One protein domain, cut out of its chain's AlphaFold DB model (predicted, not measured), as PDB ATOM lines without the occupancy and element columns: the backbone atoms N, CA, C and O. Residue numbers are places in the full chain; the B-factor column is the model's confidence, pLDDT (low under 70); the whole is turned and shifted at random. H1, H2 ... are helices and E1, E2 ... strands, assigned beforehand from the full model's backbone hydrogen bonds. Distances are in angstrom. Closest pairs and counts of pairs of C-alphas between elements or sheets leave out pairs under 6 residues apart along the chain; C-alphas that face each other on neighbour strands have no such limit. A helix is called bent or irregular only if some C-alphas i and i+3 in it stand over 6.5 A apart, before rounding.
ATOM      1  N   LEU A   3     -41.380  21.950  19.680       82.94
ATOM      2  CA  LEU A   3     -41.303  20.521  19.427       82.94
ATOM      3  C   LEU A   3     -39.837  20.101  19.345       82.94
ATOM      4  O   LEU A   3     -39.042  20.716  18.637       82.94
ATOM      5  N   LEU A   4     -39.487  19.060  20.089       85.12
ATOM      6  CA  LEU A   4     -38.176  18.432  20.083       85.12
ATOM      7  C   LEU A   4     -38.187  17.247  19.132       85.12
ATOM      8  O   LEU A   4     -39.080  16.396  19.182       85.12
ATOM      9  N   ILE A   5     -37.173  17.194  18.283       81.06
ATOM     10  CA  ILE A   5     -37.076  16.220  17.216       81.06
ATOM     11  C   ILE A   5     -35.992  15.205  17.555       81.06
ATOM     12  O   ILE A   5     -34.835  15.561  17.798       81.06
ATOM     13  N   TYR A   6     -36.372  13.929  17.506       85.38
ATOM     14  CA  TYR A   6     -35.464  12.815  17.707       85.38
ATOM     15  C   TYR A   6     -35.558  11.805  16.568       85.38
ATOM     16  O   TYR A   6     -36.635  11.510  16.040       85.38
ATOM     17  N   ILE A   7     -34.408  11.230  16.239       77.81
ATOM     18  CA  ILE A   7     -34.290  10.089  15.337       77.81
ATOM     19  C   ILE A   7     -33.849   8.895  16.156       77.81
ATOM     20  O   ILE A   7     -32.938   9.004  16.975       77.81
ATOM     21  N   ARG A   8     -34.479   7.747  15.926       77.44
ATOM     22  CA  ARG A   8     -34.007   6.505  16.522       77.44
ATOM     23  C   ARG A   8     -32.733   6.037  15.810       77.44
ATOM     24  O   ARG A   8     -32.738   5.804  14.606       77.44
ATOM     25  N   GLU A   9     -31.641   5.916  16.547       68.81
ATOM     26  CA  GLU A   9     -30.426   5.223  16.142       68.81
ATOM     27  C   GLU A   9     -30.744   3.724  16.053       68.81
ATOM     28  O   GLU A   9     -31.158   3.086  17.023       68.81
ATOM     29  N   HIS A  10     -30.620   3.153  14.859       62.69
ATOM     30  CA  HIS A  10     -30.894   1.736  14.657       62.69
ATOM     31  C   HIS A  10     -29.717   0.899  15.152       62.69
ATOM     32  O   HIS A  10     -28.675   0.851  14.506       62.69
ATOM     33  N   GLU A  11     -29.904   0.165  16.252       51.28
ATOM     34  CA  GLU A  11     -28.982  -0.916  16.641       51.28
ATOM     35  C   GLU A  11     -29.315  -2.265  15.969       51.28
ATOM     36  O   GLU A  11     -28.525  -3.207  16.037       51.28
ATOM     37  N   TYR A  12     -30.451  -2.395  15.271       47.56
ATOM     38  CA  TYR A  12     -30.877  -3.677  14.699       47.56
ATOM     39  C   TYR A  12     -30.493  -3.820  13.226       47.56
ATOM     40  O   TYR A  12     -31.311  -3.660  12.326       47.56
ATOM     41  N   TYR A  13     -29.244  -4.222  12.990       48.94
ATOM     42  CA  TYR A  13     -28.842  -4.907  11.760       48.94
ATOM     43  C   TYR A  13     -29.427  -6.331  11.771       48.94
ATOM     44  O   TYR A  13     -28.743  -7.304  12.091       48.94
ATOM     45  N   LEU A  14     -30.711  -6.486  11.460       45.12
ATOM     46  CA  LEU A  14     -31.306  -7.804  11.230       45.12
ATOM     47  C   LEU A  14     -31.809  -7.861   9.787       45.12
ATOM     48  O   LEU A  14     -32.777  -7.209   9.428       45.12
ATOM     49  N   ASN A  15     -31.123  -8.657   8.961       52.75
ATOM     50  CA  ASN A  15     -31.499  -9.019   7.584       52.75
ATOM     51  C   ASN A  15     -31.396  -7.937   6.493       52.75
ATOM     52  O   ASN A  15     -31.867  -8.163   5.384       52.75
ATOM     53  N   GLY A  16     -30.701  -6.826   6.750       53.28
ATOM     54  CA  GLY A  16     -30.437  -5.807   5.723       53.28
ATOM     55  C   GLY A  16     -31.596  -4.840   5.472       53.28
ATOM     56  O   GLY A  16     -31.498  -4.017   4.563       53.28
ATOM     57  N   ASP A  17     -32.644  -4.906   6.294       51.25
ATOM     58  CA  ASP A  17     -33.720  -3.926   6.302       51.25
ATOM     59  C   ASP A  17     -33.334  -2.733   7.184       51.25
ATOM     60  O   ASP A  17     -32.870  -2.890   8.316       51.25
ATOM     61  N   TYR A  18     -33.527  -1.532   6.642       53.50
ATOM     62  CA  TYR A  18     -33.395  -0.274   7.366       53.50
ATOM     63  C   TYR A  18     -34.796   0.166   7.778       53.50
ATOM     64  O   TYR A  18     -35.595   0.565   6.932       53.50
ATOM     65  N   ASP A  19     -35.095   0.083   9.068       56.19
ATOM     66  CA  ASP A  19     -36.195   0.850   9.646       56.19
ATOM     67  C   ASP A  19     -35.636   2.223  10.057       56.19
ATOM     68  O   ASP A  19     -34.439   2.337  10.312       56.19
ATOM     69  N   PHE A  20     -36.454   3.271  10.047       59.56
ATOM     70  CA  PHE A  20     -36.133   4.554  10.671       59.56
ATOM     71  C   PHE A  20     -37.416   5.184  11.196       59.56
ATOM     72  O   PHE A  20     -38.372   5.410  10.454       59.56
ATOM     73  N   ALA A  21     -37.439   5.474  12.496       67.56
ATOM     74  CA  ALA A  21     -38.560   6.146  13.132       67.56
ATOM     75  C   ALA A  21     -38.187   7.595  13.441       67.56
ATOM     76  O   ALA A  21     -37.240   7.876  14.182       67.56
ATOM     77  N   PHE A  22     -38.971   8.508  12.878       72.81
ATOM     78  CA  PHE A  22     -38.929   9.922  13.202       72.81
ATOM     79  C   PHE A  22     -39.941  10.201  14.311       72.81
ATOM     80  O   PHE A  22     -41.116   9.857  14.171       72.81
ATOM     81  N   THR A  23     -39.502  10.758  15.441       81.31
ATOM     82  CA  THR A  23     -40.395  11.010  16.579       81.31
ATOM     83  C   THR A  23     -40.257  12.437  17.077       81.31
ATOM     84  O   THR A  23     -39.159  12.959  17.256       81.31
ATOM     85  N   VAL A  24     -41.408  13.059  17.305       78.75
ATOM     86  CA  VAL A  24     -41.514  14.448  17.728       78.75
ATOM     87  C   VAL A  24     -42.201  14.491  19.077       78.75
ATOM     88  O   VAL A  24     -43.253  13.879  19.266       78.75
ATOM     89  N   PHE A  25     -41.604  15.219  20.010       83.94
ATOM     90  CA  PHE A  25     -42.099  15.343  21.371       83.94
ATOM     91  C   PHE A  25     -42.298  16.810  21.724       83.94
ATOM     92  O   PHE A  25     -41.483  17.657  21.385       83.94
ATOM     93  N   HIS A  26     -43.372  17.115  22.442       82.44
ATOM     94  CA  HIS A  26     -43.589  18.448  23.014       82.44
ATOM     95  C   HIS A  26     -43.037  18.564  24.449       82.44
ATOM     96  O   HIS A  26     -43.071  19.640  25.040       82.44
ATOM     97  N   ASP A  27     -42.624  17.442  25.048       84.38
ATOM     98  CA  ASP A  27     -42.140  17.355  26.426       84.38
ATOM     99  C   ASP A  27     -40.637  17.685  26.471       84.38
ATOM    100  O   ASP A  27     -39.851  16.934  25.891       84.38
ATOM    101  N   PRO A  28     -40.212  18.780  27.128       79.19
ATOM    102  CA  PRO A  28     -38.802  19.154  27.206       79.19
ATOM    103  C   PRO A  28     -37.956  18.178  28.034       79.19
ATOM    104  O   PRO A  28     -36.744  18.119  27.845       79.19
ATOM    105  N   GLU A  29     -38.576  17.395  28.918       84.75
ATOM    106  CA  GLU A  29     -37.897  16.402  29.758       84.75
ATOM    107  C   GLU A  29     -37.789  15.037  29.060       84.75
ATOM    108  O   GLU A  29     -37.329  14.055  29.647       84.75
ATOM    109  N   ILE A  30     -38.190  14.945  27.785       84.81
ATOM    110  CA  ILE A  30     -38.174  13.677  27.056       84.81
ATOM    111  C   ILE A  30     -36.764  13.086  26.953       84.81
ATOM    112  O   ILE A  30     -36.621  11.867  26.974       84.81
ATOM    113  N   ALA A  31     -35.725  13.927  26.920       78.56
ATOM    114  CA  ALA A  31     -34.333  13.491  26.858       78.56
ATOM    115  C   ALA A  31     -33.960  12.521  27.994       78.56
ATOM    116  O   ALA A  31     -33.228  11.564  27.757       78.56
ATOM    117  N   ASP A  32     -34.516  12.717  29.193       81.38
ATOM    118  CA  ASP A  32     -34.244  11.877  30.368       81.38
ATOM    119  C   ASP A  32     -35.010  10.543  30.335       81.38
ATOM    120  O   ASP A  32     -34.737   9.629  31.116       81.38
ATOM    121  N   ARG A  33     -35.998  10.436  29.442       81.06
ATOM    122  CA  ARG A  33     -36.921   9.301  29.324       81.06
ATOM    123  C   ARG A  33     -36.655   8.435  28.098       81.06
ATOM    124  O   ARG A  33     -37.145   7.305  28.061       81.06
ATOM    125  N   LEU A  34     -35.948   8.957  27.099       82.81
ATOM    126  CA  LEU A  34     -35.558   8.191  25.920       82.81
ATOM    127  C   LEU A  34     -34.487   7.169  26.305       82.81
ATOM    128  O   LEU A  34     -33.587   7.441  27.100       82.81
ATOM    129  N   ASP A  35     -34.619   5.960  25.766       75.81
ATOM    130  CA  ASP A  35     -33.613   4.921  25.925       75.81
ATOM    131  C   ASP A  35     -32.360   5.236  25.087       75.81
ATOM    132  O   ASP A  35     -32.277   6.227  24.353       75.81
ATOM    133  N   LYS A  36     -31.331   4.392  25.229       69.44
ATOM    134  CA  LYS A  36     -30.163   4.470  24.349       69.44
ATOM    135  C   LYS A  36     -30.621   4.215  22.918       69.44
ATOM    136  O   LYS A  36     -31.313   3.236  22.659       69.44
ATOM    137  N   GLY A  37     -30.192   5.086  22.015       75.25
ATOM    138  CA  GLY A  37     -30.524   4.997  20.604       75.25
ATOM    139  C   GLY A  37     -31.594   5.984  20.153       75.25
ATOM    140  O   GLY A  37     -32.250   5.741  19.152       75.25
ATOM    141  N   TYR A  38     -31.774   7.108  20.847       81.12
ATOM    142  CA  TYR A  38     -32.385   8.298  20.260       81.12
ATOM    143  C   TYR A  38     -31.349   9.411  20.156       81.12
ATOM    144  O   TYR A  38     -30.673   9.751  21.125       81.12
ATOM    145  N   ILE A  39     -31.253   9.997  18.971       78.56
ATOM    146  CA  ILE A  39     -30.382  11.123  18.665       78.56
ATOM    147  C   ILE A  39     -31.268  12.356  18.574       78.56
ATOM    148  O   ILE A  39     -32.187  12.409  17.753       78.56
ATOM    149  N   PHE A  40     -31.001  13.339  19.430       83.56
ATOM    150  CA  PHE A  40     -31.592  14.662  19.291       83.56
ATOM    151  C   PHE A  40     -31.035  15.317  18.032       83.56
ATOM    152  O   PHE A  40     -29.817  15.426  17.894       83.56
ATOM    153  N   VAL A  41     -31.914  15.743  17.128       77.75
ATOM    154  CA  VAL A  41     -31.494  16.393  15.878       77.75
ATOM    155  C   VAL A  41     -31.840  17.870  15.839       77.75
ATOM    156  O   VAL A  41     -31.187  18.617  15.124       77.75
ATOM    157  N   GLY A  42     -32.814  18.320  16.628       78.69
ATOM    158  CA  GLY A  42     -33.129  19.737  16.693       78.69
ATOM    159  C   GLY A  42     -34.475  20.043  17.320       78.69
ATOM    160  O   GLY A  42     -35.181  19.179  17.839       78.69
ATOM    161  N   GLU A  43     -34.826  21.317  17.255       83.94
ATOM    162  CA  GLU A  43     -36.065  21.862  17.783       83.94
ATOM    163  C   GLU A  43     -36.761  22.716  16.730       83.94
ATOM    164  O   GLU A  43     -36.110  23.398  15.940       83.94
ATOM    165  N   VAL A  44     -38.090  22.686  16.729       76.50
ATOM    166  CA  VAL A  44     -38.913  23.527  15.861       76.50
ATOM    167  C   VAL A  44     -39.987  24.225  16.682       76.50
ATOM    168  O   VAL A  44     -40.636  23.617  17.536       76.50
ATOM    169  N   GLU A  45     -40.176  25.517  16.432       81.12
ATOM    170  CA  GLU A  45     -41.333  26.257  16.926       81.12
ATOM    171  C   GLU A  45     -42.438  26.219  15.871       81.12
ATOM    172  O   GLU A  45     -42.242  26.667  14.745       81.12
ATOM    173  N   VAL A  46     -43.598  25.674  16.233       73.56
ATOM    174  CA  VAL A  46     -44.786  25.633  15.367       73.56
ATOM    175  C   VAL A  46     -45.985  26.209  16.102       73.56
ATOM    176  O   VAL A  46     -46.183  25.905  17.277       73.56
ATOM    177  N   ASP A  47     -46.799  27.034  15.453       73.06
ATOM    178  CA  ASP A  47     -48.014  27.573  16.082       73.06
ATOM    179  C   ASP A  47     -49.075  26.478  16.267       73.06
ATOM    180  O   ASP A  47     -49.622  26.315  17.361       73.06
ATOM    181  N   GLU A  48     -49.263  25.650  15.238       76.06
ATOM    182  CA  GLU A  48     -50.104  24.453  15.229       76.06
ATOM    183  C   GLU A  48     -49.315  23.269  14.642       76.06
ATOM    184  O   GLU A  48     -48.411  23.480  13.831       76.06
ATOM    185  N   PRO A  49     -49.595  22.016  15.046       66.56
ATOM    186  CA  PRO A  49     -48.867  20.861  14.539       66.56
ATOM    187  C   PRO A  49     -49.311  20.526  13.106       66.56
ATOM    188  O   PRO A  49     -50.183  19.683  12.896       66.56
ATOM    189  N   ASP A  50     -48.695  21.180  12.120       77.88
ATOM    190  CA  ASP A  50     -48.749  20.792  10.707       77.88
ATOM    191  C   ASP A  50     -47.607  19.809  10.404       77.88
ATOM    192  O   ASP A  50     -46.425  20.107  10.593       77.88
ATOM    193  N   ILE A  51     -47.962  18.618   9.917       73.56
ATOM    194  CA  ILE A  51     -47.006  17.576   9.518       73.56
ATOM    195  C   ILE A  51     -46.008  18.105   8.482       73.56
ATOM    196  O   ILE A  51     -44.848  17.694   8.504       73.56
ATOM    197  N   THR A  52     -46.426  19.006   7.595       79.31
ATOM    198  CA  THR A  52     -45.583  19.566   6.534       79.31
ATOM    199  C   THR A  52     -44.458  20.410   7.120       79.31
ATOM    200  O   THR A  52     -43.291  20.159   6.817       79.31
ATOM    201  N   ASP A  53     -44.787  21.343   8.013       74.88
ATOM    202  CA  ASP A  53     -43.814  22.238   8.646       74.88
ATOM    203  C   ASP A  53     -42.869  21.472   9.571       74.88
ATOM    204  O   ASP A  53     -41.655  21.679   9.548       74.88
ATOM    205  N   ILE A  54     -43.411  20.510  10.326       72.50
ATOM    206  CA  ILE A  54     -42.624  19.613  11.177       72.50
ATOM    207  C   ILE A  54     -41.638  18.802  10.329       72.50
ATOM    208  O   ILE A  54     -40.462  18.709  10.677       72.50
ATOM    209  N   THR A  55     -42.091  18.240   9.204       76.75
ATOM    210  CA  THR A  55     -41.234  17.462   8.296       76.75
ATOM    211  C   THR A  55     -40.172  18.345   7.647       76.75
ATOM    212  O   THR A  55     -39.022  17.935   7.526       76.75
ATOM    213  N   GLN A  56     -40.515  19.570   7.251       80.94
ATOM    214  CA  GLN A  56     -39.553  20.479   6.638       80.94
ATOM    215  C   GLN A  56     -38.468  20.905   7.632       80.94
ATOM    216  O   GLN A  56     -37.284  20.863   7.296       80.94
ATOM    217  N   ALA A  57     -38.848  21.255   8.863       73.06
ATOM    218  CA  ALA A  57     -37.897  21.598   9.917       73.06
ATOM    219  C   ALA A  57     -37.003  20.408  10.295       73.06
ATOM    220  O   ALA A  57     -35.799  20.568  10.482       73.06
ATOM    221  N   ALA A  58     -37.576  19.204  10.334       73.44
ATOM    222  CA  ALA A  58     -36.835  17.965  10.527       73.44
ATOM    223  C   ALA A  58     -35.748  17.745   9.478       73.44
ATOM    224  O   ALA A  58     -34.610  17.439   9.823       73.44
ATOM    225  N   VAL A  59     -36.103  17.902   8.200       80.88
ATOM    226  CA  VAL A  59     -35.165  17.753   7.084       80.88
ATOM    227  C   VAL A  59     -34.034  18.767   7.214       80.88
ATOM    228  O   VAL A  59     -32.872  18.387   7.109       80.88
ATOM    229  N   THR A  60     -34.352  20.026   7.525       82.44
ATOM    230  CA  THR A  60     -33.338  21.065   7.737       82.44
ATOM    231  C   THR A  60     -32.388  20.719   8.886       82.44
ATOM    232  O   THR A  60     -31.175  20.779   8.703       82.44
ATOM    233  N   ALA A  61     -32.912  20.281  10.031       75.75
ATOM    234  CA  ALA A  61     -32.102  19.864  11.175       75.75
ATOM    235  C   ALA A  61     -31.177  18.672  10.841       75.75
ATOM    236  O   ALA A  61     -30.009  18.642  11.228       75.75
ATOM    237  N   ILE A  62     -31.674  17.704  10.064       76.75
ATOM    238  CA  ILE A  62     -30.878  16.563   9.586       76.75
ATOM    239  C   ILE A  62     -29.758  17.023   8.643       76.75
ATOM    240  O   ILE A  62     -28.620  16.574   8.783       76.75
ATOM    241  N   ASP A  63     -30.054  17.915   7.696       82.69
ATOM    242  CA  ASP A  63     -29.060  18.444   6.755       82.69
ATOM    243  C   ASP A  63     -27.942  19.217   7.477       82.69
ATOM    244  O   ASP A  63     -26.762  19.107   7.112       82.69
ATOM    245  N   GLU A  64     -28.290  19.957   8.533       80.00
ATOM    246  CA  GLU A  64     -27.329  20.633   9.406       80.00
ATOM    247  C   GLU A  64     -26.420  19.632  10.132       80.00
ATOM    248  O   GLU A  64     -25.193  19.778  10.082       80.00
ATOM    249  N   GLU A  65     -26.974  18.567  10.722       78.75
ATOM    250  CA  GLU A  65     -26.182  17.536  11.408       78.75
ATOM    251  C   GLU A  65     -25.284  16.754  10.436       78.75
ATOM    252  O   GLU A  65     -24.112  16.496  10.737       78.75
ATOM    253  N   ILE A  66     -25.772  16.430   9.231       79.81
ATOM    254  CA  ILE A  66     -24.959  15.825   8.162       79.81
ATOM    255  C   ILE A  66     -23.778  16.737   7.823       79.81
ATOM    256  O   ILE A  66     -22.637  16.272   7.704       79.81
ATOM    257  N   THR A  67     -24.035  18.032   7.664       85.50
ATOM    258  CA  THR A  67     -23.007  19.019   7.322       85.50
ATOM    259  C   THR A  67     -21.971  19.142   8.440       85.50
ATOM    260  O   THR A  67     -20.766  19.062   8.175       85.50
ATOM    261  N   GLY A  68     -22.414  19.240   9.696       80.25
ATOM    262  CA  GLY A  68     -21.544  19.290  10.870       80.25
ATOM    263  C   GLY A  68     -20.711  18.018  11.058       80.25
ATOM    264  O   GLY A  68     -19.500  18.091  11.296       80.25
ATOM    265  N   THR A  69     -21.319  16.842  10.891       79.69
ATOM    266  CA  THR A  69     -20.623  15.549  10.956       79.69
ATOM    267  C   THR A  69     -19.568  15.427   9.859       79.69
ATOM    268  O   THR A  69     -18.425  15.061  10.149       79.69
ATOM    269  N   ARG A  70     -19.896  15.791   8.612       85.56
ATOM    270  CA  ARG A  70     -18.925  15.799   7.506       85.56
ATOM    271  C   ARG A  70     -17.735  16.703   7.806       85.56
ATOM    272  O   ARG A  70     -16.601  16.273   7.616       85.56
ATOM    273  N   ALA A  71     -17.971  17.906   8.326       88.38
ATOM    274  CA  ALA A  71     -16.901  18.831   8.691       88.38
ATOM    275  C   ALA A  71     -15.978  18.258   9.784       88.38
ATOM    276  O   ALA A  71     -14.754  18.314   9.649       88.38
ATOM    277  N   ARG A  72     -16.541  17.646  10.839       83.25
ATOM    278  CA  ARG A  72     -15.762  16.986  11.908       83.25
ATOM    279  C   ARG A  72     -14.910  15.828  11.386       83.25
ATOM    280  O   ARG A  72     -13.745  15.690  11.774       83.25
ATOM    281  N   LEU A  73     -15.481  14.994  10.518       88.25
ATOM    282  CA  LEU A  73     -14.765  13.870   9.916       88.25
ATOM    283  C   LEU A  73     -13.653  14.350   8.983       88.25
ATOM    284  O   LEU A  73     -12.534  13.853   9.092       88.25
ATOM    285  N   GLN A  74     -13.923  15.350   8.140       92.56
ATOM    286  CA  GLN A  74     -12.909  15.937   7.265       92.56
ATOM    287  C   GLN A  74     -11.739  16.496   8.075       92.56
ATOM    288  O   GLN A  74     -10.592  16.150   7.815       92.56
ATOM    289  N   HIS A  75     -12.022  17.259   9.132       89.25
ATOM    290  CA  HIS A  75     -10.983  17.782  10.017       89.25
ATOM    291  C   HIS A  75     -10.123  16.671  10.644       89.25
ATOM    292  O   HIS A  75      -8.904  16.799  10.770       89.25
ATOM    293  N   SER A  76     -10.750  15.554  11.020       84.19
ATOM    294  CA  SER A  76     -10.039  14.394  11.564       84.19
ATOM    295  C   SER A  76      -9.122  13.744  10.522       84.19
ATOM    296  O   SER A  76      -7.992  13.383  10.849       84.19
ATOM    297  N   ILE A  77      -9.584  13.629   9.272       93.62
ATOM    298  CA  ILE A  77      -8.789  13.123   8.145       93.62
ATOM    299  C   ILE A  77      -7.589  14.039   7.894       93.62
ATOM    300  O   ILE A  77      -6.459  13.554   7.894       93.62
ATOM    301  N   ASP A  78      -7.809  15.350   7.789       93.62
ATOM    302  CA  ASP A  78      -6.747  16.337   7.564       93.62
ATOM    303  C   ASP A  78      -5.665  16.246   8.657       93.62
ATOM    304  O   ASP A  78      -4.460  16.267   8.386       93.62
ATOM    305  N   GLY A  79      -6.079  16.065   9.918       94.31
ATOM    306  CA  GLY A  79      -5.166  15.860  11.041       94.31
ATOM    307  C   GLY A  79      -4.333  14.577  10.930       94.31
ATOM    308  O   GLY A  79      -3.149  14.572  11.284       94.31
ATOM    309  N   LEU A  80      -4.917  13.483  10.433       94.19
ATOM    310  CA  LEU A  80      -4.196  12.230  10.185       94.19
ATOM    311  C   LEU A  80      -3.211  12.364   9.020       94.19
ATOM    312  O   LEU A  80      -2.080  11.882   9.123       94.19
ATOM    313  N   GLU A  81      -3.598  13.047   7.945       95.81
ATOM    314  CA  GLU A  81      -2.720  13.310   6.803       95.81
ATOM    315  C   GLU A  81      -1.522  14.175   7.197       95.81
ATOM    316  O   GLU A  81      -0.383  13.833   6.871       95.81
ATOM    317  N   ALA A  82      -1.744  15.230   7.986       94.50
ATOM    318  CA  ALA A  82      -0.670  16.064   8.518       94.50
ATOM    319  C   ALA A  82       0.307  15.252   9.386       94.50
ATOM    320  O   ALA A  82       1.526  15.365   9.244       94.50
ATOM    321  N   ARG A  83      -0.209  14.373  10.258       94.62
ATOM    322  CA  ARG A  83       0.631  13.468  11.065       94.62
ATOM    323  C   ARG A  83       1.444  12.520  10.189       94.62
ATOM    324  O   ARG A  83       2.635  12.345  10.438       94.62
ATOM    325  N   LYS A  84       0.831  11.940   9.155       93.62
ATOM    326  CA  LYS A  84       1.525  11.084   8.184       93.62
ATOM    327  C   LYS A  84       2.647  11.846   7.477       93.62
ATOM    328  O   LYS A  84       3.761  11.335   7.408       93.62
ATOM    329  N   ALA A  85       2.376  13.055   6.987       92.88
ATOM    330  CA  ALA A  85       3.372  13.894   6.323       92.88
ATOM    331  C   ALA A  85       4.556  14.219   7.248       92.88
ATOM    332  O   ALA A  85       5.708  14.080   6.840       92.88
ATOM    333  N   ASN A  86       4.283  14.553   8.514       93.19
ATOM    334  CA  ASN A  86       5.322  14.802   9.516       93.19
ATOM    335  C   ASN A  86       6.200  13.569   9.764       93.19
ATOM    336  O   ASN A  86       7.421  13.689   9.819       93.19
ATOM    337  N   LEU A  87       5.601  12.381   9.882       91.69
ATOM    338  CA  LEU A  87       6.360  11.140  10.060       91.69
ATOM    339  C   LEU A  87       7.251  10.843   8.850       91.69
ATOM    340  O   LEU A  87       8.424  10.526   9.030       91.69
ATOM    341  N   LEU A  88       6.725  11.001   7.631       91.12
ATOM    342  CA  LEU A  88       7.503  10.812   6.406       91.12
ATOM    343  C   LEU A  88       8.678  11.791   6.323       91.12
ATOM    344  O   LEU A  88       9.789  11.379   5.989       91.12
ATOM    345  N   ALA A  89       8.456  13.056   6.688       88.38
ATOM    346  CA  ALA A  89       9.501  14.072   6.730       88.38
ATOM    347  C   ALA A  89      10.624  13.704   7.712       88.38
ATOM    348  O   ALA A  89      11.791  13.852   7.365       88.38
ATOM    349  N   ILE A  90      10.292  13.166   8.893       84.50
ATOM    350  CA  ILE A  90      11.287  12.673   9.862       84.50
ATOM    351  C   ILE A  90      12.084  11.503   9.271       84.50
ATOM    352  O   ILE A  90      13.307  11.484   9.353       84.50
ATOM    353  N   THR A  91      11.414  10.535   8.642       76.69
ATOM    354  CA  THR A  91      12.075   9.343   8.076       76.69
ATOM    355  C   THR A  91      12.885   9.608   6.804       76.69
ATOM    356  O   THR A  91      13.558   8.704   6.313       76.69
ATOM    357  N   HIS A  92      12.793  10.809   6.231       59.94
ATOM    358  CA  HIS A  92      13.484  11.208   5.001       59.94
ATOM    359  C   HIS A  92      14.445  12.387   5.211       59.94
ATOM    360  O   HIS A  92      14.880  13.004   4.238       59.94
TER     361      HIS A  92
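What this domain is: This is residues 3 to 92 of the 94 residues of an uncharacterized protein of Gammaproteobacteria bacterium (UniProt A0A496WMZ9). A small three-stranded sheet has the first part of one very long helix, H2, packed over one face and the short helix H1 over the opposite face; residues 66 to 92, of which 66 to 91 belong to H2, stick out as a long arm. Residues 12 to 17, in the loop between E1 and E2, also stick out. The printed part has 90 residues, with E1, E2, H1, E3 and H2 along the chain, and its class is mixed, helices and strands. The sheet's order is E2, E1, E3, antiparallel throughout. The whole is extended, with a radius of gyration of the C-alphas of 19.2 A and spans of 65 by 35 by 25 A.

How they stand to each other: In the sheet, E1, residues 3 to 8, is the inner strand. E3, residues 38 to 45, is antiparallel to it, with N 5 and O 42 at 2.8 A, and bends by 56 degrees at residue 41. E2, residues 22 to 25, forms a hairpin with E1, with N 6 and O 23 at 3.0 A. H2, residues 51 to 91, is on the sheet at a height of 8.5 A, over E1 and E3, slantwise to the strands at 56 degrees to E1 on the local plane. The closest C-alphas of E3 and H2 are those of Gly 42 and Ala 61, 5.6 A apart. H1, residues 28 to 32, is on the opposite face, over E1, at a height of 8.9 A; the closest C-alphas of the two are those of Leu 4 and Pro 28, 7.2 A apart. H1 and H2 are apart. E2, H1 and E3 form a split strand-helix-strand unit, two strands running the same way with E1 between them, its crossover right-handed. Every O i to N i+4 pair in H2 is within hydrogen-bond range; in H1 0 of 1 is, beside 1 of 2 O i to N i+3 pairs.

Where its parts are: E1 begins at C-alpha 3, (-41.303, 20.521, 19.427), and is 16.1 A long; E2 is 10.3 A, H1 9.2 A and E3 20.3 A. H1 is irregular, with C-alphas 28 and 31 7.2 A apart. H2 measures 59.7 A from C-alpha 51, (-47.006, 17.576, 9.518), to C-alpha 91, (12.075, 9.343, 8.076).

The domain as a whole: The C-alphas farthest apart, those of Glu 48 and His 92, are 65.8 A apart. The printed part has no cut; the link from E1 to E2 is long, the others tight. Mean pLDDT of the printed part is 78.0, and residues 9 to 21, 36, 49 and 92 are under 70.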